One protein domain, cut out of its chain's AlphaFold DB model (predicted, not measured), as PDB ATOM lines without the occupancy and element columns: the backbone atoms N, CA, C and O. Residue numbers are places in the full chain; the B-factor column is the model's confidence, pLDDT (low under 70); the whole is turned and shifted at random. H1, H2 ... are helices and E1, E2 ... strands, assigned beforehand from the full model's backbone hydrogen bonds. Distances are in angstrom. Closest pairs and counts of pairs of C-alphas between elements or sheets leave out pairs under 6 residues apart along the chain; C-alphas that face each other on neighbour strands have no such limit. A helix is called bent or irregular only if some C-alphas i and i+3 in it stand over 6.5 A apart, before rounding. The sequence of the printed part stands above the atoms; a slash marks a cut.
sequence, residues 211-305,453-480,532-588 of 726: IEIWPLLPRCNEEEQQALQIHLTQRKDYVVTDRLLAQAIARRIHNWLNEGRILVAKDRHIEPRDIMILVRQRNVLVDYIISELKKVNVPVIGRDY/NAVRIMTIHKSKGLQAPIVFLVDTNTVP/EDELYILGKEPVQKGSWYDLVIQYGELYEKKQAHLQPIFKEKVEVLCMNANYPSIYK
ATOM      1  N   ILE A 211     229.526 209.556 156.959       92.75
ATOM      2  CA  ILE A 211     228.185 209.040 156.655       92.75
ATOM      3  C   ILE A 211     228.159 207.555 156.991       92.75
ATOM      4  O   ILE A 211     229.051 206.827 156.563       92.75
ATOM      5  N   GLU A 212     227.157 207.094 157.740       93.19
ATOM      6  CA  GLU A 212     226.998 205.692 158.148       93.19
ATOM      7  C   GLU A 212     225.555 205.229 157.914       93.19
ATOM      8  O   GLU A 212     224.617 205.697 158.560       93.19
ATOM      9  N   ILE A 213     225.379 204.283 156.994       92.44
ATOM     10  CA  ILE A 213     224.096 203.646 156.700       92.44
ATOM     11  C   ILE A 213     224.083 202.291 157.401       92.44
ATOM     12  O   ILE A 213     224.933 201.428 157.154       92.44
ATOM     13  N   TRP A 214     223.127 202.115 158.308       90.56
ATOM     14  CA  TRP A 214     222.971 200.868 159.047       90.56
ATOM     15  C   TRP A 214     222.306 199.809 158.163       90.56
ATOM     16  O   TRP A 214     221.378 200.151 157.428       90.56
ATOM     17  N   PRO A 215     222.734 198.534 158.245       85.31
ATOM     18  CA  PRO A 215     222.066 197.441 157.551       85.31
ATOM     19  C   PRO A 215     220.601 197.362 157.983       85.31
ATOM     20  O   PRO A 215     220.254 197.724 159.110       85.31
ATOM     21  N   LEU A 216     219.751 196.851 157.094       83.50
ATOM     22  CA  LEU A 216     218.327 196.723 157.370       83.50
ATOM     23  C   LEU A 216     218.074 195.847 158.594       83.50
ATOM     24  O   LEU A 216     218.558 194.719 158.680       83.50
ATOM     25  N   LEU A 217     217.300 196.382 159.538       74.75
ATOM     26  CA  LEU A 217     216.934 195.637 160.735       74.75
ATOM     27  C   LEU A 217     215.926 194.537 160.365       74.75
ATOM     28  O   LEU A 217     214.818 194.885 159.937       74.75
ATOM     29  N   PRO A 218     216.260 193.246 160.545       68.19
ATOM     30  CA  PRO A 218     215.360 192.160 160.192       68.19
ATOM     31  C   PRO A 218     214.089 192.193 161.047       68.19
ATOM     32  O   PRO A 218     214.087 192.673 162.188       68.19
ATOM     33  N   ARG A 219     212.994 191.633 160.526       64.94
ATOM     34  CA  ARG A 219     211.839 191.300 161.380       64.94
ATOM     35  C   ARG A 219     212.243 190.167 162.328       64.94
ATOM     36  O   ARG A 219     212.733 189.138 161.880       64.94
ATOM     37  N   CYS A 220     212.019 190.346 163.631       59.16
ATOM     38  CA  CYS A 220     212.234 189.282 164.615       59.16
ATOM     39  C   CYS A 220     211.308 188.094 164.331       59.16
ATOM     40  O   CYS A 220     210.109 188.288 164.111       59.16
ATOM     41  N   ASN A 221     211.843 186.877 164.410       54.53
ATOM     42  CA  ASN A 221     211.064 185.649 164.244       54.53
ATOM     43  C   ASN A 221     210.090 185.446 165.417       54.53
ATOM     44  O   ASN A 221     210.344 185.909 166.531       54.53
ATOM     45  N   GLU A 222     208.988 184.729 165.187       51.69
ATOM     46  CA  GLU A 222     207.912 184.537 166.179       51.69
ATOM     47  C   GLU A 222     208.406 183.917 167.504       51.69
ATOM     48  O   GLU A 222     207.912 184.268 168.575       51.69
ATOM     49  N   GLU A 223     209.438 183.071 167.459       51.72
ATOM     50  CA  GLU A 223     210.059 182.455 168.641       51.72
ATOM     51  C   GLU A 223     210.782 183.481 169.538       51.72
ATOM     52  O   GLU A 223     210.608 183.481 170.758       51.72
ATOM     53  N   GLU A 224     211.537 184.420 168.951       52.53
ATOM     54  CA  GLU A 224     212.189 185.503 169.705       52.53
ATOM     55  C   GLU A 224     211.158 186.496 170.268       52.53
ATOM     56  O   GLU A 224     211.341 187.047 171.356       52.53
ATOM     57  N   GLN A 225     210.036 186.691 169.563       48.00
ATOM     58  CA  GLN A 225     208.932 187.523 170.045       48.00
ATOM     59  C   GLN A 225     208.286 186.937 171.312       48.00
ATOM     60  O   GLN A 225     207.978 187.699 172.226       48.00
ATOM     61  N   GLN A 226     208.113 185.611 171.408       48.47
ATOM     62  CA  GLN A 226     207.542 184.971 172.604       48.47
ATOM     63  C   GLN A 226     208.430 185.166 173.842       48.47
ATOM     64  O   GLN A 226     207.926 185.528 174.906       48.47
ATOM     65  N   ALA A 227     209.753 185.029 173.699       53.34
ATOM     66  CA  ALA A 227     210.701 185.282 174.789       53.34
ATOM     67  C   ALA A 227     210.664 186.745 175.288       53.34
ATOM     68  O   ALA A 227     210.861 187.006 176.475       53.34
ATOM     69  N   LEU A 228     210.370 187.702 174.399       49.06
ATOM     70  CA  LEU A 228     210.254 189.131 174.718       49.06
ATOM     71  C   LEU A 228     208.842 189.561 175.177       49.06
ATOM     72  O   LEU A 228     208.693 190.645 175.747       49.06
ATOM     73  N   GLN A 229     207.804 188.743 174.965       44.88
ATOM     74  CA  GLN A 229     206.405 189.091 175.269       44.88
ATOM     75  C   GLN A 229     206.029 189.031 176.757       44.88
ATOM     76  O   GLN A 229     204.986 189.564 177.130       44.88
ATOM     77  N   ILE A 230     206.874 188.455 177.619       49.12
ATOM     78  CA  ILE A 230     206.582 188.175 179.043       49.12
ATOM     79  C   ILE A 230     206.178 189.431 179.859       49.12
ATOM     80  O   ILE A 230     205.614 189.305 180.947       49.12
ATOM     81  N   HIS A 231     206.409 190.649 179.351       46.50
ATOM     82  CA  HIS A 231     206.002 191.922 179.974       46.50
ATOM     83  C   HIS A 231     205.173 192.863 179.063       46.50
ATOM     84  O   HIS A 231     205.063 194.050 179.373       46.50
ATOM     85  N   LEU A 232     204.607 192.404 177.934       42.59
ATOM     86  CA  LEU A 232     203.885 193.282 176.989       42.59
ATOM     87  C   LEU A 232     202.538 192.713 176.514       42.59
ATOM     88  O   LEU A 232     202.469 191.718 175.797       42.59
ATOM     89  N   THR A 233     201.455 193.419 176.842       42.38
ATOM     90  CA  THR A 233     200.076 193.030 176.518       42.38
ATOM     91  C   THR A 233     199.758 193.156 175.018       42.38
ATOM     92  O   THR A 233     199.400 194.230 174.535       42.38
ATOM     93  N   GLN A 234     199.863 192.039 174.288       46.31
ATOM     94  CA  GLN A 234     199.231 191.758 172.983       46.31
ATOM     95  C   GLN A 234     199.207 192.912 171.947       46.31
ATOM     96  O   GLN A 234     198.137 193.434 171.619       46.31
ATOM     97  N   ARG A 235     200.354 193.284 171.349       42.59
ATOM     98  CA  ARG A 235     200.391 194.147 170.139       42.59
ATOM     99  C   ARG A 235     201.414 193.685 169.089       42.59
ATOM    100  O   ARG A 235     202.335 192.939 169.391       42.59
ATOM    101  N   LYS A 236     201.164 194.111 167.843       51.56
ATOM    102  CA  LYS A 236     201.727 193.597 166.575       51.56
ATOM    103  C   LYS A 236     203.246 193.772 166.432       51.56
ATOM    104  O   LYS A 236     203.810 194.746 166.920       51.56
ATOM    105  N   ASP A 237     203.847 192.892 165.638       50.22
ATOM    106  CA  ASP A 237     205.279 192.690 165.368       50.22
ATOM    107  C   ASP A 237     206.120 193.970 165.171       50.22
ATOM    108  O   ASP A 237     207.206 194.069 165.743       50.22
ATOM    109  N   TYR A 238     205.610 194.993 164.472       54.66
ATOM    110  CA  TYR A 238     206.298 196.291 164.300       54.66
ATOM    111  C   TYR A 238     206.767 196.940 165.620       54.66
ATOM    112  O   TYR A 238     207.798 197.611 165.642       54.66
ATOM    113  N   VAL A 239     206.041 196.718 166.723       62.41
ATOM    114  CA  VAL A 239     206.359 197.255 168.059       62.41
ATOM    115  C   VAL A 239     207.717 196.769 168.578       62.41
ATOM    116  O   VAL A 239     208.409 197.517 169.271       62.41
ATOM    117  N   VAL A 240     208.115 195.536 168.251       69.88
ATOM    118  CA  VAL A 240     209.359 194.936 168.759       69.88
ATOM    119  C   VAL A 240     210.568 195.517 168.024       69.88
ATOM    120  O   VAL A 240     211.494 196.012 168.668       69.88
ATOM    121  N   THR A 241     210.535 195.543 166.687       76.12
ATOM    122  CA  THR A 241     211.627 196.091 165.862       76.12
ATOM    123  C   THR A 241     211.864 197.579 166.139       76.12
ATOM    124  O   THR A 241     213.013 197.986 166.288       76.12
ATOM    125  N   ASP A 242     210.805 198.383 166.300       82.56
ATOM    126  CA  ASP A 242     210.949 199.812 166.621       82.56
ATOM    127  C   ASP A 242     211.583 200.046 168.000       82.56
ATOM    128  O   ASP A 242     212.378 200.972 168.182       82.56
ATOM    129  N   ARG A 243     211.313 199.175 168.976       83.69
ATOM    130  CA  ARG A 243     211.951 199.264 170.291       83.69
ATOM    131  C   ARG A 243     213.411 198.800 170.276       83.69
ATOM    132  O   ARG A 243     214.235 199.390 170.972       83.69
ATOM    133  N   LEU A 244     213.759 197.796 169.470       83.12
ATOM    134  CA  LEU A 244     215.150 197.360 169.286       83.12
ATOM    135  C   LEU A 244     215.995 198.420 168.557       83.12
ATOM    136  O   LEU A 244     217.119 198.696 168.982       83.12
ATOM    137  N   LEU A 245     215.429 199.080 167.538       87.38
ATOM    138  CA  LEU A 245     216.008 200.256 166.875       87.38
ATOM    139  C   LEU A 245     216.289 201.379 167.885       87.38
ATOM    140  O   LEU A 245     217.421 201.859 167.979       87.38
ATOM    141  N   ALA A 246     215.292 201.739 168.698       90.25
ATOM    142  CA  ALA A 246     215.441 202.735 169.756       90.25
ATOM    143  C   ALA A 246     216.558 202.386 170.757       90.25
ATOM    144  O   ALA A 246     217.351 203.255 171.122       90.25
ATOM    145  N   GLN A 247     216.668 201.119 171.168       88.94
ATOM    146  CA  GLN A 247     217.726 200.664 172.077       88.94
ATOM    147  C   GLN A 247     219.123 200.725 171.450       88.94
ATOM    148  O   GLN A 247     220.070 201.097 172.142       88.94
ATOM    149  N   ALA A 248     219.272 200.400 170.165       88.94
ATOM    150  CA  ALA A 248     220.559 200.508 169.478       88.94
ATOM    151  C   ALA A 248     220.994 201.972 169.299       88.94
ATOM    152  O   ALA A 248     222.147 202.295 169.578       88.94
ATOM    153  N   ILE A 249     220.075 202.873 168.924       92.50
ATOM    154  CA  ILE A 249     220.333 204.324 168.868       92.50
ATOM    155  C   ILE A 249     220.762 204.841 170.250       92.50
ATOM    156  O   ILE A 249     221.813 205.471 170.378       92.50
ATOM    157  N   ALA A 250     219.990 204.529 171.298       92.81
ATOM    158  CA  ALA A 250     220.268 204.993 172.655       92.81
ATOM    159  C   ALA A 250     221.630 204.500 173.176       92.81
ATOM    160  O   ALA A 250     222.401 205.294 173.712       92.81
ATOM    161  N   ARG A 251     221.973 203.221 172.958       90.50
ATOM    162  CA  ARG A 251     223.292 202.667 173.316       90.50
ATOM    163  C   ARG A 251     224.429 203.278 172.499       90.50
ATOM    164  O   ARG A 251     225.468 203.584 173.069       90.50
ATOM    165  N   ARG A 252     224.246 203.491 171.189       91.12
ATOM    166  CA  ARG A 252     225.256 204.118 170.317       91.12
ATOM    167  C   ARG A 252     225.624 205.516 170.821       91.12
ATOM    168  O   ARG A 252     226.807 205.810 170.970       91.12
ATOM    169  N   ILE A 253     224.613 206.326 171.137       93.38
ATOM    170  CA  ILE A 253     224.773 207.684 171.669       93.38
ATOM    171  C   ILE A 253     225.396 207.656 173.074       93.38
ATOM    172  O   ILE A 253     226.381 208.350 173.316       93.38
ATOM    173  N   HIS A 254     224.879 206.822 173.981       91.88
ATOM    174  CA  HIS A 254     225.407 206.677 175.342       91.88
ATOM    175  C   HIS A 254     226.887 206.269 175.353       91.88
ATOM    176  O   HIS A 254     227.684 206.869 176.070       91.88
ATOM    177  N   ASN A 255     227.286 205.316 174.505       90.50
ATOM    178  CA  ASN A 255     228.682 204.906 174.383       90.50
ATOM    179  C   ASN A 255     229.575 206.052 173.888       90.50
ATOM    180  O   ASN A 255     230.622 206.280 174.479       90.50
ATOM    181  N   TRP A 256     229.166 206.819 172.870       90.94
ATOM    182  CA  TRP A 256     229.955 207.971 172.402       90.94
ATOM    183  C   TRP A 256     230.163 209.038 173.484       90.94
ATOM    184  O   TRP A 256     231.254 209.601 173.572       90.94
ATOM    185  N   LEU A 257     229.141 209.298 174.304       89.88
ATOM    186  CA  LEU A 257     229.209 210.264 175.403       89.88
ATOM    187  C   LEU A 257     230.093 209.750 176.557       89.88
ATOM    188  O   LEU A 257     230.918 210.503 177.073       89.88
ATOM    189  N   ASN A 258     229.987 208.465 176.914       88.62
ATOM    190  CA  ASN A 258     230.813 207.836 177.952       88.62
ATOM    191  C   ASN A 258     232.289 207.690 177.542       88.62
ATOM    192  O   ASN A 258     233.181 207.922 178.353       88.62
ATOM    193  N   GLU A 259     232.552 207.287 176.295       87.06
ATOM    194  CA  GLU A 259     233.902 207.117 175.735       87.06
ATOM    195  C   GLU A 259     234.602 208.462 175.464       87.06
ATOM    196  O   GLU A 259     235.785 208.478 175.122       87.06
ATOM    197  N   GLY A 260     233.885 209.588 175.579       83.00
ATOM    198  CA  GLY A 260     234.402 210.909 175.230       83.00
ATOM    199  C   GLY A 260     234.755 211.015 173.745       83.00
ATOM    200  O   GLY A 260     235.790 211.584 173.395       83.00
ATOM    201  N   ARG A 261     233.931 210.456 172.847       88.38
ATOM    202  CA  ARG A 261     234.180 210.512 171.399       88.38
ATOM    203  C   ARG A 261     234.325 211.970 170.947       88.38
ATOM    204  O   ARG A 261     233.467 212.803 171.227       88.38
ATOM    205  N   ILE A 262     235.408 212.259 170.228       85.56
ATOM    206  CA  ILE A 262     235.694 213.581 169.660       85.56
ATOM    207  C   ILE A 262     234.921 213.755 168.348       85.56
ATOM    208  O   ILE A 262     234.961 212.882 167.477       85.56
ATOM    209  N   LEU A 263     234.252 214.898 168.217       87.19
ATOM    210  CA  LEU A 263     233.705 215.429 166.977       87.19
ATOM    211  C   LEU A 263     234.847 216.104 166.207       87.19
ATOM    212  O   LEU A 263     235.280 217.204 166.557       87.19
ATOM    213  N   VAL A 264     235.358 215.418 165.183       84.06
ATOM    214  CA  VAL A 264     236.609 215.768 164.483       84.06
ATOM    215  C   VAL A 264     236.627 217.218 164.003       84.06
ATOM    216  O   VAL A 264     237.555 217.958 164.316       84.06
ATOM    217  N   ALA A 265     235.574 217.646 163.306       82.38
ATOM    218  CA  ALA A 265     235.505 218.965 162.682       82.38
ATOM    219  C   ALA A 265     235.375 220.139 163.678       82.38
ATOM    220  O   ALA A 265     235.332 221.294 163.261       82.38
ATOM    221  N   LYS A 266     235.300 219.867 164.992       83.00
ATOM    222  CA  LYS A 266     235.221 220.889 166.054       83.00
ATOM    223  C   LYS A 266     236.260 220.706 167.171       83.00
ATOM    224  O   LYS A 266     236.188 221.425 168.164       83.00
ATOM    225  N   ASP A 267     237.186 219.750 167.017       84.94
ATOM    226  CA  ASP A 267     238.265 219.365 167.957       84.94
ATOM    227  C   ASP A 267     237.832 219.339 169.446       84.94
ATOM    228  O   ASP A 267     238.526 219.825 170.341       84.94
ATOM    229  N   ARG A 268     236.633 218.794 169.713       89.31
ATOM    230  CA  ARG A 268     236.054 218.647 171.062       89.31
ATOM    231  C   ARG A 268     235.214 217.380 171.204       89.31
ATOM    232  O   ARG A 268     234.784 216.803 170.208       89.31
ATOM    233  N   HIS A 269     234.927 216.966 172.436       89.88
ATOM    234  CA  HIS A 269     233.983 215.875 172.703       89.88
ATOM    235  C   HIS A 269     232.575 216.188 172.166       89.88
ATOM    236  O   HIS A 269     232.149 217.347 172.170       89.88
ATOM    237  N   ILE A 270     231.863 215.146 171.730       92.75
ATOM    238  CA  ILE A 270     230.433 215.196 171.399       92.75
ATOM    239  C   ILE A 270     229.634 215.492 172.670       92.75
ATOM    240  O   ILE A 270     229.852 214.882 173.717       92.75
ATOM    241  N   GLU A 271     228.669 216.396 172.560       92.62
ATOM    242  CA  GLU A 271     227.704 216.738 173.599       92.62
ATOM    243  C   GLU A 271     226.283 216.367 173.139       92.62
ATOM    244  O   GLU A 271     226.009 216.386 171.938       92.62
ATOM    245  N   PRO A 272     225.326 216.085 174.043       92.50
ATOM    246  CA  PRO A 272     223.956 215.745 173.650       92.50
ATOM    247  C   PRO A 272     223.294 216.746 172.681       92.50
ATOM    248  O   PRO A 272     222.607 216.317 171.756       92.50
ATOM    249  N   ARG A 273     223.548 218.059 172.826       91.19
ATOM    250  CA  ARG A 273     223.032 219.120 171.928       91.19
ATOM    251  C   ARG A 273     223.447 218.988 170.459       91.19
ATOM    252  O   ARG A 273     222.749 219.503 169.578       91.19
ATOM    253  N   ASP A 274     224.562 218.309 170.202       93.88
ATOM    254  CA  ASP A 274     225.120 218.103 168.863       93.88
ATOM    255  C   ASP A 274     224.315 217.094 168.040       93.88
ATOM    256  O   ASP A 274     224.484 217.022 166.823       93.88
ATOM    257  N   ILE A 275     223.456 216.314 168.701       95.62
ATOM    258  CA  ILE A 275     222.749 215.182 168.115       95.62
ATOM    259  C   ILE A 275     221.289 215.562 167.862       95.62
ATOM    260  O   ILE A 275     220.530 215.885 168.783       95.62
ATOM    261  N   MET A 276     220.886 215.481 166.598       95.19
ATOM    262  CA  MET A 276     219.517 215.681 166.138       95.19
ATOM    263  C   MET A 276     218.980 214.383 165.528       95.19
ATOM    264  O   MET A 276     219.617 213.776 164.671       95.19
ATOM    265  N   ILE A 277     217.798 213.945 165.957       95.56
ATOM    266  CA  ILE A 277     217.112 212.767 165.414       95.56
ATOM    267  C   ILE A 277     215.882 213.248 164.648       95.56
ATOM    268  O   ILE A 277     214.995 213.897 165.209       95.56
ATOM    269  N   LEU A 278     215.843 212.935 163.357       94.75
ATOM    270  CA  LEU A 278     214.837 213.400 162.417       94.75
ATOM    271  C   LEU A 278     213.886 212.273 162.012       94.75
ATOM    272  O   LEU A 278     214.296 211.185 161.596       94.75
ATOM    273  N   VAL A 279     212.591 212.574 162.098       92.38
ATOM    274  CA  VAL A 279     211.498 211.712 161.634       92.38
ATOM    275  C   VAL A 279     210.638 212.418 160.592       92.38
ATOM    276  O   VAL A 279     210.484 213.642 160.608       92.38
ATOM    277  N   ARG A 280     210.021 211.646 159.694       89.31
ATOM    278  CA  ARG A 280     209.049 212.181 158.731       89.31
ATOM    279  C   ARG A 280     207.728 212.540 159.415       89.31
ATOM    280  O   ARG A 280     207.171 213.605 159.163       89.31
ATOM    281  N   GLN A 281     207.264 211.676 160.318       84.31
ATOM    282  CA  GLN A 281     206.059 211.851 161.133       84.31
ATOM    283  C   GLN A 281     206.331 211.406 162.578       84.31
ATOM    284  O   GLN A 281     207.171 210.538 162.813       84.31
ATOM    285  N   ARG A 282     205.609 211.968 163.561       80.69
ATOM    286  CA  ARG A 282     205.628 211.434 164.933       80.69
ATOM    287  C   ARG A 282     204.897 210.089 164.960       80.69
ATOM    288  O   ARG A 282     203.714 210.011 164.650       80.69
ATOM    289  N   ASN A 283     205.627 209.041 165.318       80.81
ATOM    290  CA  ASN A 283     205.170 207.657 165.400       80.81
ATOM    291  C   ASN A 283     205.686 207.020 166.708       80.81
ATOM    292  O   ASN A 283     206.474 207.629 167.430       80.81
ATOM    293  N   VAL A 284     205.260 205.793 167.023       83.06
ATOM    294  CA  VAL A 284     205.568 205.135 168.314       83.06
ATOM    295  C   VAL A 284     207.080 204.928 168.538       83.06
ATOM    296  O   VAL A 284     207.547 204.931 169.676       83.06
ATOM    297  N   LEU A 285     207.866 204.831 167.459       85.19
ATOM    298  CA  LEU A 285     209.331 204.797 167.511       85.19
ATOM    299  C   LEU A 285     209.916 206.044 168.204       85.19
ATOM    300  O   LEU A 285     210.889 205.909 168.938       85.19
ATOM    301  N   VAL A 286     209.312 207.232 168.058       86.62
ATOM    302  CA  VAL A 286     209.755 208.454 168.762       86.62
ATOM    303  C   VAL A 286     209.656 208.284 170.279       86.62
ATOM    304  O   VAL A 286     210.628 208.551 170.986       86.62
ATOM    305  N   ASP A 287     208.526 207.792 170.792       83.38
ATOM    306  CA  ASP A 287     208.352 207.547 172.230       83.38
ATOM    307  C   ASP A 287     209.296 206.451 172.749       83.38
ATOM    308  O   ASP A 287     209.806 206.560 173.867       83.38
ATOM    309  N   TYR A 288     209.599 205.427 171.941       87.38
ATOM    310  CA  TYR A 288     210.617 204.434 172.299       87.38
ATOM    311  C   TYR A 288     212.029 205.026 172.322       87.38
ATOM    312  O   TYR A 288     212.752 204.763 173.279       87.38
ATOM    313  N   ILE A 289     212.419 205.866 171.357       89.75
ATOM    314  CA  ILE A 289     213.729 206.538 171.372       89.75
ATOM    315  C   ILE A 289     213.850 207.438 172.613       89.75
ATOM    316  O   ILE A 289     214.846 207.345 173.325       89.75
ATOM    317  N   ILE A 290     212.821 208.231 172.945       86.06
ATOM    318  CA  ILE A 290     212.795 209.051 174.174       86.06
ATOM    319  C   ILE A 290     212.907 208.168 175.429       86.06
ATOM    320  O   ILE A 290     213.699 208.462 176.325       86.06
ATOM    321  N   SER A 291     212.134 207.078 175.502       82.88
ATOM    322  CA  SER A 291     212.112 206.175 176.659       82.88
ATOM    323  C   SER A 291     213.453 205.474 176.878       82.88
ATOM    324  O   SER A 291     213.951 205.436 178.002       82.88
ATOM    325  N   GLU A 292     214.050 204.914 175.826       88.69
ATOM    326  CA  GLU A 292     215.309 204.176 175.932       88.69
ATOM    327  C   GLU A 292     216.506 205.135 176.132       88.69
ATOM    328  O   GLU A 292     217.399 204.790 176.903       88.69
ATOM    329  N   LEU A 293     216.491 206.366 175.583       89.25
ATOM    330  CA  LEU A 293     217.475 207.421 175.908       89.25
ATOM    331  C   LEU A 293     217.413 207.849 177.383       89.25
ATOM    332  O   LEU A 293     218.453 207.895 178.044       89.25
ATOM    333  N   LYS A 294     216.209 208.095 177.932       83.12
ATOM    334  CA  LYS A 294     216.054 208.429 179.360       83.12
ATOM    335  C   LYS A 294     216.567 207.301 180.273       83.12
ATOM    336  O   LYS A 294     217.183 207.598 181.290       83.12
ATOM    337  N   LYS A 295     216.399 206.021 179.907       84.00
ATOM    338  CA  LYS A 295     216.924 204.872 180.688       84.00
ATOM    339  C   LYS A 295     218.449 204.794 180.736       84.00
ATOM    340  O   LYS A 295     218.986 204.297 181.720       84.00
ATOM    341  N   VAL A 296     219.142 205.267 179.700       88.38
ATOM    342  CA  VAL A 296     220.614 205.358 179.673       88.38
ATOM    343  C   VAL A 296     221.126 206.729 180.145       88.38
ATOM    344  O   VAL A 296     222.271 207.088 179.883       88.38
ATOM    345  N   ASN A 297     220.285 207.497 180.853       82.88
ATOM    346  CA  ASN A 297     220.580 208.826 181.401       82.88
ATOM    347  C   ASN A 297     221.091 209.850 180.366       82.88
ATOM    348  O   ASN A 297     221.798 210.789 180.725       82.88
ATOM    349  N   VAL A 298     220.728 209.699 179.086       86.69
ATOM    350  CA  VAL A 298     221.042 210.695 178.052       86.69
ATOM    351  C   VAL A 298     219.932 211.755 178.034       86.69
ATOM    352  O   VAL A 298     218.772 211.401 177.795       86.69
ATOM    353  N   PRO A 299     220.239 213.048 178.264       84.44
ATOM    354  CA  PRO A 299     219.241 214.111 178.196       84.44
ATOM    355  C   PRO A 299     218.633 214.202 176.792       84.44
ATOM    356  O   PRO A 299     219.361 214.202 175.796       84.44
ATOM    357  N   VAL A 300     217.303 214.290 176.701       84.81
ATOM    358  CA  VAL A 300     216.562 214.252 175.431       84.81
ATOM    359  C   VAL A 300     215.360 215.201 175.440       84.81
ATOM    360  O   VAL A 300     214.548 215.181 176.364       84.81
ATOM    361  N   ILE A 301     215.228 215.990 174.372       78.81
ATOM    362  CA  ILE A 301     214.099 216.873 174.067       78.81
ATOM    363  C   ILE A 301     213.397 216.277 172.843       78.81
ATOM    364  O   ILE A 301     213.915 216.367 171.733       78.81
ATOM    365  N   GLY A 302     212.244 215.630 173.028       61.81
ATOM    366  CA  GLY A 302     211.526 214.970 171.918       61.81
ATOM    367  C   GLY A 302     210.007 215.153 171.889       61.81
ATOM    368  O   GLY A 302     209.374 214.929 170.853       61.81
ATOM    369  N   ARG A 303     209.417 215.611 172.997       62.75
ATOM    370  CA  ARG A 303     208.035 216.095 173.052       62.75
ATOM    371  C   ARG A 303     208.064 217.621 173.025       62.75
ATOM    372  O   ARG A 303     208.298 218.253 174.050       62.75
ATOM    373  N   ASP A 304     207.852 218.176 171.828       55.31
ATOM    374  CA  ASP A 304     207.618 219.618 171.634       55.31
ATOM    375  C   ASP A 304     206.359 220.082 172.366       55.31
ATOM    376  O   ASP A 304     206.275 221.242 172.747       55.31
ATOM    377  N   TYR A 305     205.393 219.173 172.518       61.09
ATOM    378  CA  TYR A 305     204.136 219.401 173.205       61.09
ATOM    379  C   TYR A 305     203.842 218.253 174.170       61.09
ATOM    380  O   TYR A 305     204.171 217.095 173.882       61.09
ATOM    381  N   ASN A 453     221.387 221.188 177.170       84.69
ATOM    382  CA  ASN A 453     222.345 220.284 176.531       84.69
ATOM    383  C   ASN A 453     221.765 218.860 176.426       84.69
ATOM    384  O   ASN A 453     221.986 218.023 177.301       84.69
ATOM    385  N   ALA A 454     220.968 218.619 175.383       87.31
ATOM    386  CA  ALA A 454     220.159 217.419 175.208       87.31
ATOM    387  C   ALA A 454     219.958 217.056 173.726       87.31
ATOM    388  O   ALA A 454     219.926 217.928 172.858       87.31
ATOM    389  N   VAL A 455     219.778 215.759 173.456       91.62
ATOM    390  CA  VAL A 455     219.489 215.208 172.123       91.62
ATOM    391  C   VAL A 455     218.136 215.724 171.640       91.62
ATOM    392  O   VAL A 455     217.134 215.563 172.337       91.62
ATOM    393  N   ARG A 456     218.083 216.323 170.448       91.00
ATOM    394  CA  ARG A 456     216.870 216.965 169.908       91.00
ATOM    395  C   ARG A 456     216.155 216.036 168.927       91.00
ATOM    396  O   ARG A 456     216.727 215.680 167.903       91.00
ATOM    397  N   ILE A 457     214.904 215.659 169.200       91.06
ATOM    398  CA  ILE A 457     214.093 214.782 168.338       91.06
ATOM    399  C   ILE A 457     212.917 215.570 167.760       91.06
ATOM    400  O   ILE A 457     212.047 216.028 168.501       91.06
ATOM    401  N   MET A 458     212.875 215.721 166.436       89.69
ATOM    402  CA  MET A 458     211.892 216.574 165.758       89.69
ATOM    403  C   MET A 458     211.479 216.039 164.383       89.69
ATOM    404  O   MET A 458     212.108 215.141 163.821       89.69
ATOM    405  N   THR A 459     210.399 216.594 163.830       92.00
ATOM    406  CA  THR A 459     210.011 216.322 162.443       92.00
ATOM    407  C   THR A 459     210.909 217.077 161.466       92.00
ATOM    408  O   THR A 459     211.387 218.170 161.767       92.00
ATOM    409  N   ILE A 460     211.093 216.529 160.263       93.56
ATOM    410  CA  ILE A 460     211.901 217.164 159.206       93.56
ATOM    411  C   ILE A 460     211.382 218.570 158.856       93.56
ATOM    412  O   ILE A 460     212.187 219.489 158.730       93.56
ATOM    413  N   HIS A 461     210.058 218.773 158.836       91.81
ATOM    414  CA  HIS A 461     209.441 220.100 158.706       91.81
ATOM    415  C   HIS A 461     209.944 221.086 159.779       91.81
ATOM    416  O   HIS A 461     210.415 222.165 159.444       91.81
ATOM    417  N   LYS A 462     209.943 220.698 161.067       88.50
ATOM    418  CA  LYS A 462     210.455 221.546 162.161       88.50
ATOM    419  C   LYS A 462     211.980 221.755 162.104       88.50
ATOM    420  O   LYS A 462     212.481 222.702 162.699       88.50
ATOM    421  N   SER A 463     212.718 220.907 161.386       90.81
ATOM    422  CA  SER A 463     214.169 221.058 161.206       90.81
ATOM    423  C   SER A 463     214.579 222.031 160.093       90.81
ATOM    424  O   SER A 463     215.769 222.322 159.964       90.81
ATOM    425  N   LYS A 464     213.635 222.563 159.298       89.88
ATOM    426  CA  LYS A 464     213.935 223.627 158.324       89.88
ATOM    427  C   LYS A 464     214.536 224.849 159.043       89.88
ATOM    428  O   LYS A 464     214.259 225.083 160.217       89.88
ATOM    429  N   GLY A 465     215.458 225.555 158.388       86.12
ATOM    430  CA  GLY A 465     216.316 226.582 159.005       86.12
ATOM    431  C   GLY A 465     217.386 226.044 159.976       86.12
ATOM    432  O   GLY A 465     218.522 226.514 159.954       86.12
ATOM    433  N   LEU A 466     217.070 225.022 160.777       91.31
ATOM    434  CA  LEU A 466     217.968 224.431 161.775       91.31
ATOM    435  C   LEU A 466     219.074 223.552 161.157       91.31
ATOM    436  O   LEU A 466     219.036 223.181 159.982       91.31
ATOM    437  N   GLN A 467     220.060 223.216 161.993       93.06
ATOM    438  CA  GLN A 467     221.212 222.361 161.685       93.06
ATOM    439  C   GLN A 467     221.770 221.697 162.962       93.06
ATOM    440  O   GLN A 467     221.439 222.106 164.087       93.06
ATOM    441  N   ALA A 468     222.576 220.646 162.791       94.44
ATOM    442  CA  ALA A 468     223.310 219.987 163.871       94.44
ATOM    443  C   ALA A 468     224.578 219.272 163.359       94.44
ATOM    444  O   ALA A 468     224.564 218.762 162.237       94.44
ATOM    445  N   PRO A 469     225.634 219.150 164.188       95.44
ATOM    446  CA  PRO A 469     226.791 218.298 163.916       95.44
ATOM    447  C   PRO A 469     226.431 216.885 163.473       95.44
ATOM    448  O   PRO A 469     226.899 216.449 162.429       95.44
ATOM    449  N   ILE A 470     225.584 216.193 164.241       96.50
ATOM    450  CA  ILE A 470     225.262 214.778 164.050       96.50
ATOM    451  C   ILE A 470     223.758 214.638 163.813       96.50
ATOM    452  O   ILE A 470     222.954 214.968 164.686       96.50
ATOM    453  N   VAL A 471     223.369 214.105 162.654       97.44
ATOM    454  CA  VAL A 471     221.961 213.873 162.292       97.44
ATOM    455  C   VAL A 471     221.677 212.384 162.122       97.44
ATOM    456  O   VAL A 471     222.388 211.691 161.403       97.44
ATOM    457  N   PHE A 472     220.604 211.899 162.746       96.88
ATOM    458  CA  PHE A 472     220.053 210.554 162.553       96.88
ATOM    459  C   PHE A 472     218.740 210.615 161.762       96.88
ATOM    460  O   PHE A 472     217.836 211.363 162.133       96.88
ATOM    461  N   LEU A 473     218.590 209.767 160.745       95.38
ATOM    462  CA  LEU A 473     217.350 209.550 159.996       95.38
ATOM    463  C   LEU A 473     216.833 208.132 160.244       95.38
ATOM    464  O   LEU A 473     217.507 207.165 159.899       95.38
ATOM    465  N   VAL A 474     215.645 208.020 160.853       90.06
ATOM    466  CA  VAL A 474     215.142 206.750 161.435       90.06
ATOM    467  C   VAL A 474     213.795 206.262 160.873       90.06
ATOM    468  O   VAL A 474     213.290 205.227 161.298       90.06
ATOM    469  N   ASP A 475     213.196 206.996 159.929       83.12
ATOM    470  CA  ASP A 475     211.944 206.629 159.239       83.12
ATOM    471  C   ASP A 475     212.113 206.724 157.713       83.12
ATOM    472  O   ASP A 475     211.411 207.450 157.011       83.12
ATOM    473  N   THR A 476     213.112 206.012 157.188       86.81
ATOM    474  CA  THR A 476     213.501 206.035 155.766       86.81
ATOM    475  C   THR A 476     212.814 204.949 154.927       86.81
ATOM    476  O   THR A 476     213.151 204.750 153.763       86.81
ATOM    477  N   ASN A 477     211.858 204.225 155.517       86.94
ATOM    478  CA  ASN A 477     211.316 202.956 155.013       86.94
ATOM    479  C   ASN A 477     210.097 203.057 154.097       86.94
ATOM    480  O   ASN A 477     209.745 202.087 153.421       86.94
ATOM    481  N   THR A 478     209.376 204.172 154.176       84.81
ATOM    482  CA  THR A 478     207.998 204.266 153.696       84.81
ATOM    483  C   THR A 478     207.844 205.403 152.700       84.81
ATOM    484  O   THR A 478     208.248 206.534 152.975       84.81
ATOM    485  N   VAL A 479     207.228 205.112 151.553       85.94
ATOM    486  CA  VAL A 479     206.812 206.148 150.594       85.94
ATOM    487  C   VAL A 479     205.497 206.802 151.053       85.94
ATOM    488  O   VAL A 479     204.797 206.250 151.915       85.94
ATOM    489  N   PRO A 480     205.121 207.984 150.533       82.44
ATOM    490  CA  PRO A 480     203.788 208.537 150.743       82.44
ATOM    491  C   PRO A 480     202.709 207.584 150.218       82.44
ATOM    492  O   PRO A 480     202.860 206.959 149.166       82.44
ATOM    493  N   GLU A 532     225.776 218.975 159.639       95.25
ATOM    494  CA  GLU A 532     227.014 219.741 159.494       95.25
ATOM    495  C   GLU A 532     228.207 218.798 159.272       95.25
ATOM    496  O   GLU A 532     228.976 219.001 158.333       95.25
ATOM    497  N   ASP A 533     228.341 217.754 160.099       93.62
ATOM    498  CA  ASP A 533     229.556 216.931 160.187       93.62
ATOM    499  C   ASP A 533     229.285 215.436 159.933       93.62
ATOM    500  O   ASP A 533     229.962 214.817 159.115       93.62
ATOM    501  N   GLU A 534     228.291 214.846 160.603       95.12
ATOM    502  CA  GLU A 534     228.011 213.407 160.558       95.12
ATOM    503  C   GLU A 534     226.535 213.092 160.258       95.12
ATOM    504  O   GLU A 534     225.619 213.712 160.808       95.12
ATOM    505  N   LEU A 535     226.299 212.076 159.426       95.69
ATOM    506  CA  LEU A 535     224.969 211.666 158.976       95.69
ATOM    507  C   LEU A 535     224.762 210.150 159.119       95.69
ATOM    508  O   LEU A 535     225.462 209.343 158.511       95.69
ATOM    509  N   TYR A 536     223.756 209.764 159.898       95.19
ATOM    510  CA  TYR A 536     223.400 208.380 160.198       95.19
ATOM    511  C   TYR A 536     222.038 208.039 159.585       95.19
ATOM    512  O   TYR A 536     221.051 208.727 159.844       95.19
ATOM    513  N   ILE A 537     221.965 206.973 158.786       94.56
ATOM    514  CA  ILE A 537     220.761 206.587 158.029       94.56
ATOM    515  C   ILE A 537     220.357 205.158 158.413       94.56
ATOM    516  O   ILE A 537     221.151 204.229 158.288       94.56
ATOM    517  N   LEU A 538     219.133 204.983 158.925       91.50
ATOM    518  CA  LEU A 538     218.689 203.755 159.586       91.50
ATOM    519  C   LEU A 538     217.368 203.250 158.990       91.50
ATOM    520  O   LEU A 538     216.340 203.920 159.095       91.50
ATOM    521  N   GLY A 539     217.393 202.039 158.422       83.75
ATOM    522  CA  GLY A 539     216.220 201.352 157.877       83.75
ATOM    523  C   GLY A 539     215.925 200.013 158.563       83.75
ATOM    524  O   GLY A 539     216.817 199.341 159.073       83.75
ATOM    525  N   LYS A 540     214.656 199.606 158.551       83.44
ATOM    526  CA  LYS A 540     214.139 198.310 159.038       83.44
ATOM    527  C   LYS A 540     213.574 197.473 157.886       83.44
ATOM    528  O   LYS A 540     213.526 197.936 156.752       83.44
ATOM    529  N   GLU A 541     213.086 196.268 158.145       79.50
ATOM    530  CA  GLU A 541     212.297 195.508 157.172       79.50
ATOM    531  C   GLU A 541     210.776 195.629 157.409       79.50
ATOM    532  O   GLU A 541     210.330 195.681 158.558       79.50
ATOM    533  N   PRO A 542     209.940 195.627 156.348       80.81
ATOM    534  CA  PRO A 542     210.302 195.676 154.930       80.81
ATOM    535  C   PRO A 542     210.598 197.106 154.439       80.81
ATOM    536  O   PRO A 542     209.981 198.081 154.882       80.81
ATOM    537  N   VAL A 543     211.493 197.226 153.457       83.12
ATOM    538  CA  VAL A 543     211.720 198.461 152.682       83.12
ATOM    539  C   VAL A 543     210.743 198.524 151.509       83.12
ATOM    540  O   VAL A 543     210.416 197.504 150.903       83.12
ATOM    541  N   GLN A 544     210.256 199.721 151.184       86.94
ATOM    542  CA  GLN A 544     209.439 199.964 149.991       86.94
ATOM    543  C   GLN A 544     210.323 200.524 148.869       86.94
ATOM    544  O   GLN A 544     211.141 201.409 149.124       86.94
ATOM    545  N   LYS A 545     210.150 200.044 147.631       87.75
ATOM    546  CA  LYS A 545     210.884 200.586 146.476       87.75
ATOM    547  C   LYS A 545     210.584 202.083 146.308       87.75
ATOM    548  O   LYS A 545     209.423 202.483 146.404       87.75
ATOM    549  N   GLY A 546     211.615 202.888 146.066       87.62
ATOM    550  CA  GLY A 546     211.539 204.350 146.009       87.62
ATOM    551  C   GLY A 546     211.399 205.031 147.377       87.62
ATOM    552  O   GLY A 546     211.108 206.223 147.427       87.62
ATOM    553  N   SER A 547     211.572 204.306 148.489       92.06
ATOM    554  CA  SER A 547     211.699 204.928 149.814       92.06
ATOM    555  C   SER A 547     213.096 205.513 150.027       92.06
ATOM    556  O   SER A 547     214.047 205.109 149.364       92.06
ATOM    557  N   TRP A 548     213.249 206.448 150.965       93.94
ATOM    558  CA  TRP A 548     214.530 207.124 151.213       93.94
ATOM    559  C   TRP A 548     215.720 206.177 151.440       93.94
ATOM    560  O   TRP A 548     216.813 206.491 150.984       93.94
ATOM    561  N   TYR A 549     215.533 205.015 152.080       91.81
ATOM    562  CA  TYR A 549     216.608 204.024 152.227       91.81
ATOM    563  C   TYR A 549     217.001 203.398 150.879       91.81
ATOM    564  O   TYR A 549     218.183 203.292 150.566       91.81
ATOM    565  N   ASP A 550     216.008 203.015 150.074       91.62
ATOM    566  CA  ASP A 550     216.186 202.431 148.737       91.62
ATOM    567  C   ASP A 550     216.911 203.417 147.801       91.62
ATOM    568  O   ASP A 550     217.915 203.072 147.185       91.62
ATOM    569  N   LEU A 551     216.477 204.685 147.798       92.06
ATOM    570  CA  LEU A 551     217.102 205.774 147.039       92.06
ATOM    571  C   LEU A 551     218.549 206.051 147.487       92.06
ATOM    572  O   LEU A 551     219.434 206.213 146.650       92.06
ATOM    573  N   VAL A 552     218.808 206.078 148.797       91.75
ATOM    574  CA  VAL A 552     220.164 206.256 149.343       91.75
ATOM    575  C   VAL A 552     221.085 205.121 148.894       91.75
ATOM    576  O   VAL A 552     222.160 205.384 148.354       91.75
ATOM    577  N   ILE A 553     220.669 203.863 149.061       89.56
ATOM    578  CA  ILE A 553     221.472 202.700 148.659       89.56
ATOM    579  C   ILE A 553     221.708 202.673 147.145       89.56
ATOM    580  O   ILE A 553     222.816 202.348 146.726       89.56
ATOM    581  N   GLN A 554     220.705 203.030 146.337       88.50
ATOM    582  CA  GLN A 554     220.801 202.982 144.879       88.50
ATOM    583  C   GLN A 554     221.694 204.088 144.285       88.50
ATOM    584  O   GLN A 554     222.410 203.816 143.327       88.50
ATOM    585  N   TYR A 555     221.641 205.320 144.810       86.88
ATOM    586  CA  TYR A 555     222.256 206.490 144.156       86.88
ATOM    587  C   TYR A 555     223.444 207.109 144.915       86.88
ATOM    588  O   TYR A 555     224.187 207.911 144.350       86.88
ATOM    589  N   GLY A 556     223.664 206.751 146.181       73.12
ATOM    590  CA  GLY A 556     224.756 207.283 147.008       73.12
ATOM    591  C   GLY A 556     226.108 206.582 146.822       73.12
ATOM    592  O   GLY A 556     226.788 206.337 147.809       73.12
ATOM    593  N   GLU A 557     226.494 206.210 145.597       69.69
ATOM    594  CA  GLU A 557     227.656 205.341 145.324       69.69
ATOM    595  C   GLU A 557     229.008 205.819 145.913       69.69
ATOM    596  O   GLU A 557     229.192 206.988 146.262       69.69
ATOM    597  N   LEU A 558     229.984 204.894 145.946       74.94
ATOM    598  CA  LEU A 558     231.269 204.927 146.678       74.94
ATOM    599  C   LEU A 558     231.147 204.690 148.196       74.94
ATOM    600  O   LEU A 558     231.664 205.457 149.006       74.94
ATOM    601  N   TYR A 559     230.501 203.582 148.572       83.31
ATOM    602  CA  TYR A 559     230.480 203.087 149.950       83.31
ATOM    603  C   TYR A 559     231.691 202.213 150.292       83.31
ATOM    604  O   TYR A 559     231.990 201.231 149.612       83.31
ATOM    605  N   GLU A 560     232.318 202.509 151.426       83.75
ATOM    606  CA  GLU A 560     233.283 201.648 152.102       83.75
ATOM    607  C   GLU A 560     232.561 200.757 153.132       83.75
ATOM    608  O   GLU A 560     231.644 201.192 153.833       83.75
ATOM    609  N   LYS A 561     232.979 199.491 153.235       84.50
ATOM    610  CA  LYS A 561     232.409 198.494 154.158       84.50
ATOM    611  C   LYS A 561     233.147 198.522 155.497       84.50
ATOM    612  O   LYS A 561     234.367 198.364 155.531       84.50
ATOM    613  N   LYS A 562     232.426 198.677 156.611       83.25
ATOM    614  CA  LYS A 562     233.012 198.840 157.956       83.25
ATOM    615  C   LYS A 562     232.298 197.970 158.985       83.25
ATOM    616  O   LYS A 562     231.086 197.835 158.956       83.25
ATOM    617  N   GLN A 563     233.044 197.378 159.914       81.38
ATOM    618  CA  GLN A 563     232.484 196.499 160.947       81.38
ATOM    619  C   GLN A 563     232.078 197.298 162.194       81.38
ATOM    620  O   GLN A 563     232.932 197.680 162.999       81.38
ATOM    621  N   ALA A 564     230.776 197.543 162.356       78.06
ATOM    622  CA  ALA A 564     230.194 198.265 163.488       78.06
ATOM    623  C   ALA A 564     229.539 197.314 164.504       78.06
ATOM    624  O   ALA A 564     229.196 196.177 164.198       78.06
ATOM    625  N   HIS A 565     229.365 197.783 165.740       77.56
ATOM    626  CA  HIS A 565     228.786 197.005 166.836       77.56
ATOM    627  C   HIS A 565     227.405 197.566 167.198       77.56
ATOM    628  O   HIS A 565     227.306 198.591 167.874       77.56
ATOM    629  N   LEU A 566     226.349 196.907 166.714       76.94
ATOM    630  CA  LEU A 566     224.962 197.393 166.744       76.94
ATOM    631  C   LEU A 566     224.085 196.584 167.723       76.94
ATOM    632  O   LEU A 566     222.986 196.134 167.397       76.94
ATOM    633  N   GLN A 567     224.578 196.388 168.948       65.88
ATOM    634  CA  GLN A 567     223.798 195.771 170.027       65.88
ATOM    635  C   GLN A 567     222.669 196.706 170.516       65.88
ATOM    636  O   GLN A 567     222.883 197.916 170.611       65.88
ATOM    637  N   PRO A 568     221.488 196.180 170.903       61.62
ATOM    638  CA  PRO A 568     221.187 194.761 171.124       61.62
ATOM    639  C   PRO A 568     220.809 193.970 169.864       61.62
ATOM    640  O   PRO A 568     220.711 192.753 169.958       61.62
ATOM    641  N   ILE A 569     220.583 194.638 168.727       65.00
ATOM    642  CA  ILE A 569     219.984 194.037 167.523       65.00
ATOM    643  C   ILE A 569     220.841 192.887 166.995       65.00
ATOM    644  O   ILE A 569     220.337 191.797 166.738       65.00
ATOM    645  N   PHE A 570     222.146 193.123 166.877       66.31
ATOM    646  CA  PHE A 570     223.100 192.120 166.427       66.31
ATOM    647  C   PHE A 570     224.061 191.773 167.565       66.31
ATOM    648  O   PHE A 570     224.621 192.662 168.209       66.31
ATOM    649  N   LYS A 571     224.227 190.472 167.834       61.19
ATOM    650  CA  LYS A 571     225.103 189.953 168.902       61.19
ATOM    651  C   LYS A 571     226.583 190.172 168.570       61.19
ATOM    652  O   LYS A 571     227.364 190.513 169.457       61.19
ATOM    653  N   GLU A 572     226.929 190.010 167.296       71.62
ATOM    654  CA  GLU A 572     228.265 190.203 166.730       71.62
ATOM    655  C   GLU A 572     228.392 191.569 166.031       71.62
ATOM    656  O   GLU A 572     227.449 192.365 165.994       71.62
ATOM    657  N   LYS A 573     229.576 191.865 165.479       76.88
ATOM    658  CA  LYS A 573     229.751 193.027 164.597       76.88
ATOM    659  C   LYS A 573     229.086 192.760 163.248       76.88
ATOM    660  O   LYS A 573     229.104 191.632 162.765       76.88
ATOM    661  N   VAL A 574     228.529 193.807 162.651       80.81
ATOM    662  CA  VAL A 574     227.889 193.745 161.335       80.81
ATOM    663  C   VAL A 574     228.477 194.812 160.428       80.81
ATOM    664  O   VAL A 574     228.924 195.874 160.871       80.81
ATOM    665  N   GLU A 575     228.486 194.499 159.140       82.31
ATOM    666  CA  GLU A 575     228.893 195.411 158.089       82.31
ATOM    667  C   GLU A 575     227.890 196.575 157.972       82.31
ATOM    668  O   GLU A 575     226.713 196.370 157.676       82.31
ATOM    669  N   VAL A 576     228.363 197.796 158.216       86.06
ATOM    670  CA  VAL A 576     227.696 199.043 157.821       86.06
ATOM    671  C   VAL A 576     228.343 199.563 156.542       86.06
ATOM    672  O   VAL A 576     229.549 199.387 156.325       86.06
ATOM    673  N   LEU A 577     227.545 200.234 155.715       86.81
ATOM    674  CA  LEU A 577     228.057 201.020 154.598       86.81
ATOM    675  C   LEU A 577     228.387 202.419 155.108       86.81
ATOM    676  O   LEU A 577     227.631 202.992 155.893       86.81
ATOM    677  N   CYS A 578     229.513 202.980 154.686       86.56
ATOM    678  CA  CYS A 578     229.906 204.317 155.107       86.56
ATOM    679  C   CYS A 578     230.686 205.071 154.033       86.56
ATOM    680  O   CYS A 578     231.230 204.473 153.108       86.56
ATOM    681  N   MET A 579     230.751 206.391 154.173       83.81
ATOM    682  CA  MET A 579     231.744 207.222 153.491       83.81
ATOM    683  C   MET A 579     232.760 207.694 154.531       83.81
ATOM    684  O   MET A 579     232.367 208.061 155.639       83.81
ATOM    685  N   ASN A 580     234.049 207.662 154.177       80.38
ATOM    686  CA  ASN A 580     235.170 207.925 155.083       80.38
ATOM    687  C   ASN A 580     235.243 206.904 156.247       80.38
ATOM    688  O   ASN A 580     235.165 207.235 157.430       80.38
ATOM    689  N   ALA A 581     235.413 205.614 155.931       68.25
ATOM    690  CA  ALA A 581     235.493 204.525 156.909       68.25
ATOM    691  C   ALA A 581     236.619 204.711 157.939       68.25
ATOM    692  O   ALA A 581     236.485 204.272 159.086       68.25
ATOM    693  N   ASN A 582     237.697 205.398 157.553       63.91
ATOM    694  CA  ASN A 582     238.833 205.731 158.415       63.91
ATOM    695  C   ASN A 582     238.495 206.755 159.517       63.91
ATOM    696  O   ASN A 582     239.270 206.910 160.463       63.91
ATOM    697  N   TYR A 583     237.337 207.410 159.454       68.19
ATOM    698  CA  TYR A 583     236.837 208.322 160.478       68.19
ATOM    699  C   TYR A 583     236.280 207.580 161.716       68.19
ATOM    700  O   TYR A 583     235.631 206.537 161.574       68.19
ATOM    701  N   PRO A 584     236.478 208.073 162.956       59.59
ATOM    702  CA  PRO A 584     237.407 209.121 163.390       59.59
ATOM    703  C   PRO A 584     238.798 208.548 163.751       59.59
ATOM    704  O   PRO A 584     239.559 209.168 164.490       59.59
ATOM    705  N   SER A 585     239.140 207.337 163.292       55.28
ATOM    706  CA  SER A 585     240.338 206.576 163.690       55.28
ATOM    707  C   SER A 585     241.651 207.342 163.495       55.28
ATOM    708  O   SER A 585     242.569 207.192 164.301       55.28
ATOM    709  N   ILE A 586     241.721 208.199 162.471       51.09
ATOM    710  CA  ILE A 586     242.858 209.092 162.186       51.09
ATOM    711  C   ILE A 586     243.133 210.058 163.359       51.09
ATOM    712  O   ILE A 586     244.291 210.345 163.664       51.09
ATOM    713  N   TYR A 587     242.089 210.514 164.061       48.81
ATOM    714  CA  TYR A 587     242.177 211.524 165.122       48.81
ATOM    715  C   TYR A 587     242.598 210.983 166.497       48.81
ATOM    716  O   TYR A 587     242.875 211.771 167.399       48.81
ATOM    717  N   LYS A 588     242.790 209.664 166.664       46.00
ATOM    718  CA  LYS A 588     243.349 209.065 167.900       46.00
ATOM    719  C   LYS A 588     244.829 209.414 168.180       46.00
ATOM    720  O   LYS A 588     245.451 208.785 169.026       46.00
TER     721      LYS A 588
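What this domain is: This is residues 211 to 305, 453 to 480 and 532 to 588 of the 726 residues of the protein "DNA helicase" of Wolbachia endosymbiont of Cylisticus convexus (UniProt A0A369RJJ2). A strongly twisted sheet of seven strands makes the core, with H2 and H3 side by side over one face and the short helix H4 over the other. H1 lies off the sheet beyond the first end of H2, where residues 230 to 236 stick out; at the far edge of the sheet E6 and E7 form a hairpin. The printed part has 180 residues, with four named helices and seven named strands in the order E1 H1 H2 E2 H3 E3 E4 E5 H4 E6 E7. The sheet is mixed, in the order E3 E2 E4 E5 E1 E7 E6, and the class is mixed, helices and strands. The whole is compact, with a radius of gyration of the C-alphas of 16.2 A and spans of 48 by 36 by 34 A.

Where its parts are: Across the sheet stand E3, residues 455 to 459, E2, 275 to 279, E4, 468 to 473, E5, 532 to 540 and 25.0 A long, E1, 211 to 217 and 18.0 A, E7, 573 to 579 and 18.1 A, and E6, 560 to 565. E1 begins with C-alpha 211 at (228.185, 209.040, 156.655), and E7 ends with C-alpha 579 at (231.744, 207.222, 153.491). H2, residues 238 to 258, is 30.3 A long; H3 is 284 to 295, 16.8 A; H4 is 548 to 555; H1 is 222 to 231, irregular, with C-alphas 228 and 231 7.3 A apart.

How they stand to each other: E3, E2, E4, E5 and E1 are parallel from neighbour to neighbour: N 277 and O 456 are 2.8 A apart, N 276 and O 470 2.9 A, N 536 and O 471 2.8 A, N 212 and O 535 2.9 A. E7 is antiparallel to E1, N 213 to O 577 2.8 A, and to E6, N 560 to O 578 2.8 A. Two split strand-helix-strand units, same-way strands with others between them, have right-handed crossovers: E1, H1 H2, E2 and E5, H4, E6. H2 is over E5 at a height over the sheet of 6.5 A. H3, over E3 and E2, touches H2, Ala 246 to Ile 289 being the closest C-alphas at 4.5 A. H4, over E5 and E1, is on the opposite face. H1 is close to H2 but not clearly touching, with C-alphas 225 and 240 closest at 7.5 A. Every O i to N i+4 pair is within hydrogen-bond range in H2, H3 and H4; in H1, 4 of 6.

The domain as a whole: The C-alphas farthest apart are those of Gln 234 and Ile 586, 48.2 A. Residues 306 to 452 and 481 to 531 are not printed; the gaps between C-alphas are 18.5 A and 27.2 A. The link from H2 to E2 is long, 16 residues. Mean pLDDT of the printed part is 80.4; residues 218 to 240 and 581 to 588 are among those under 70.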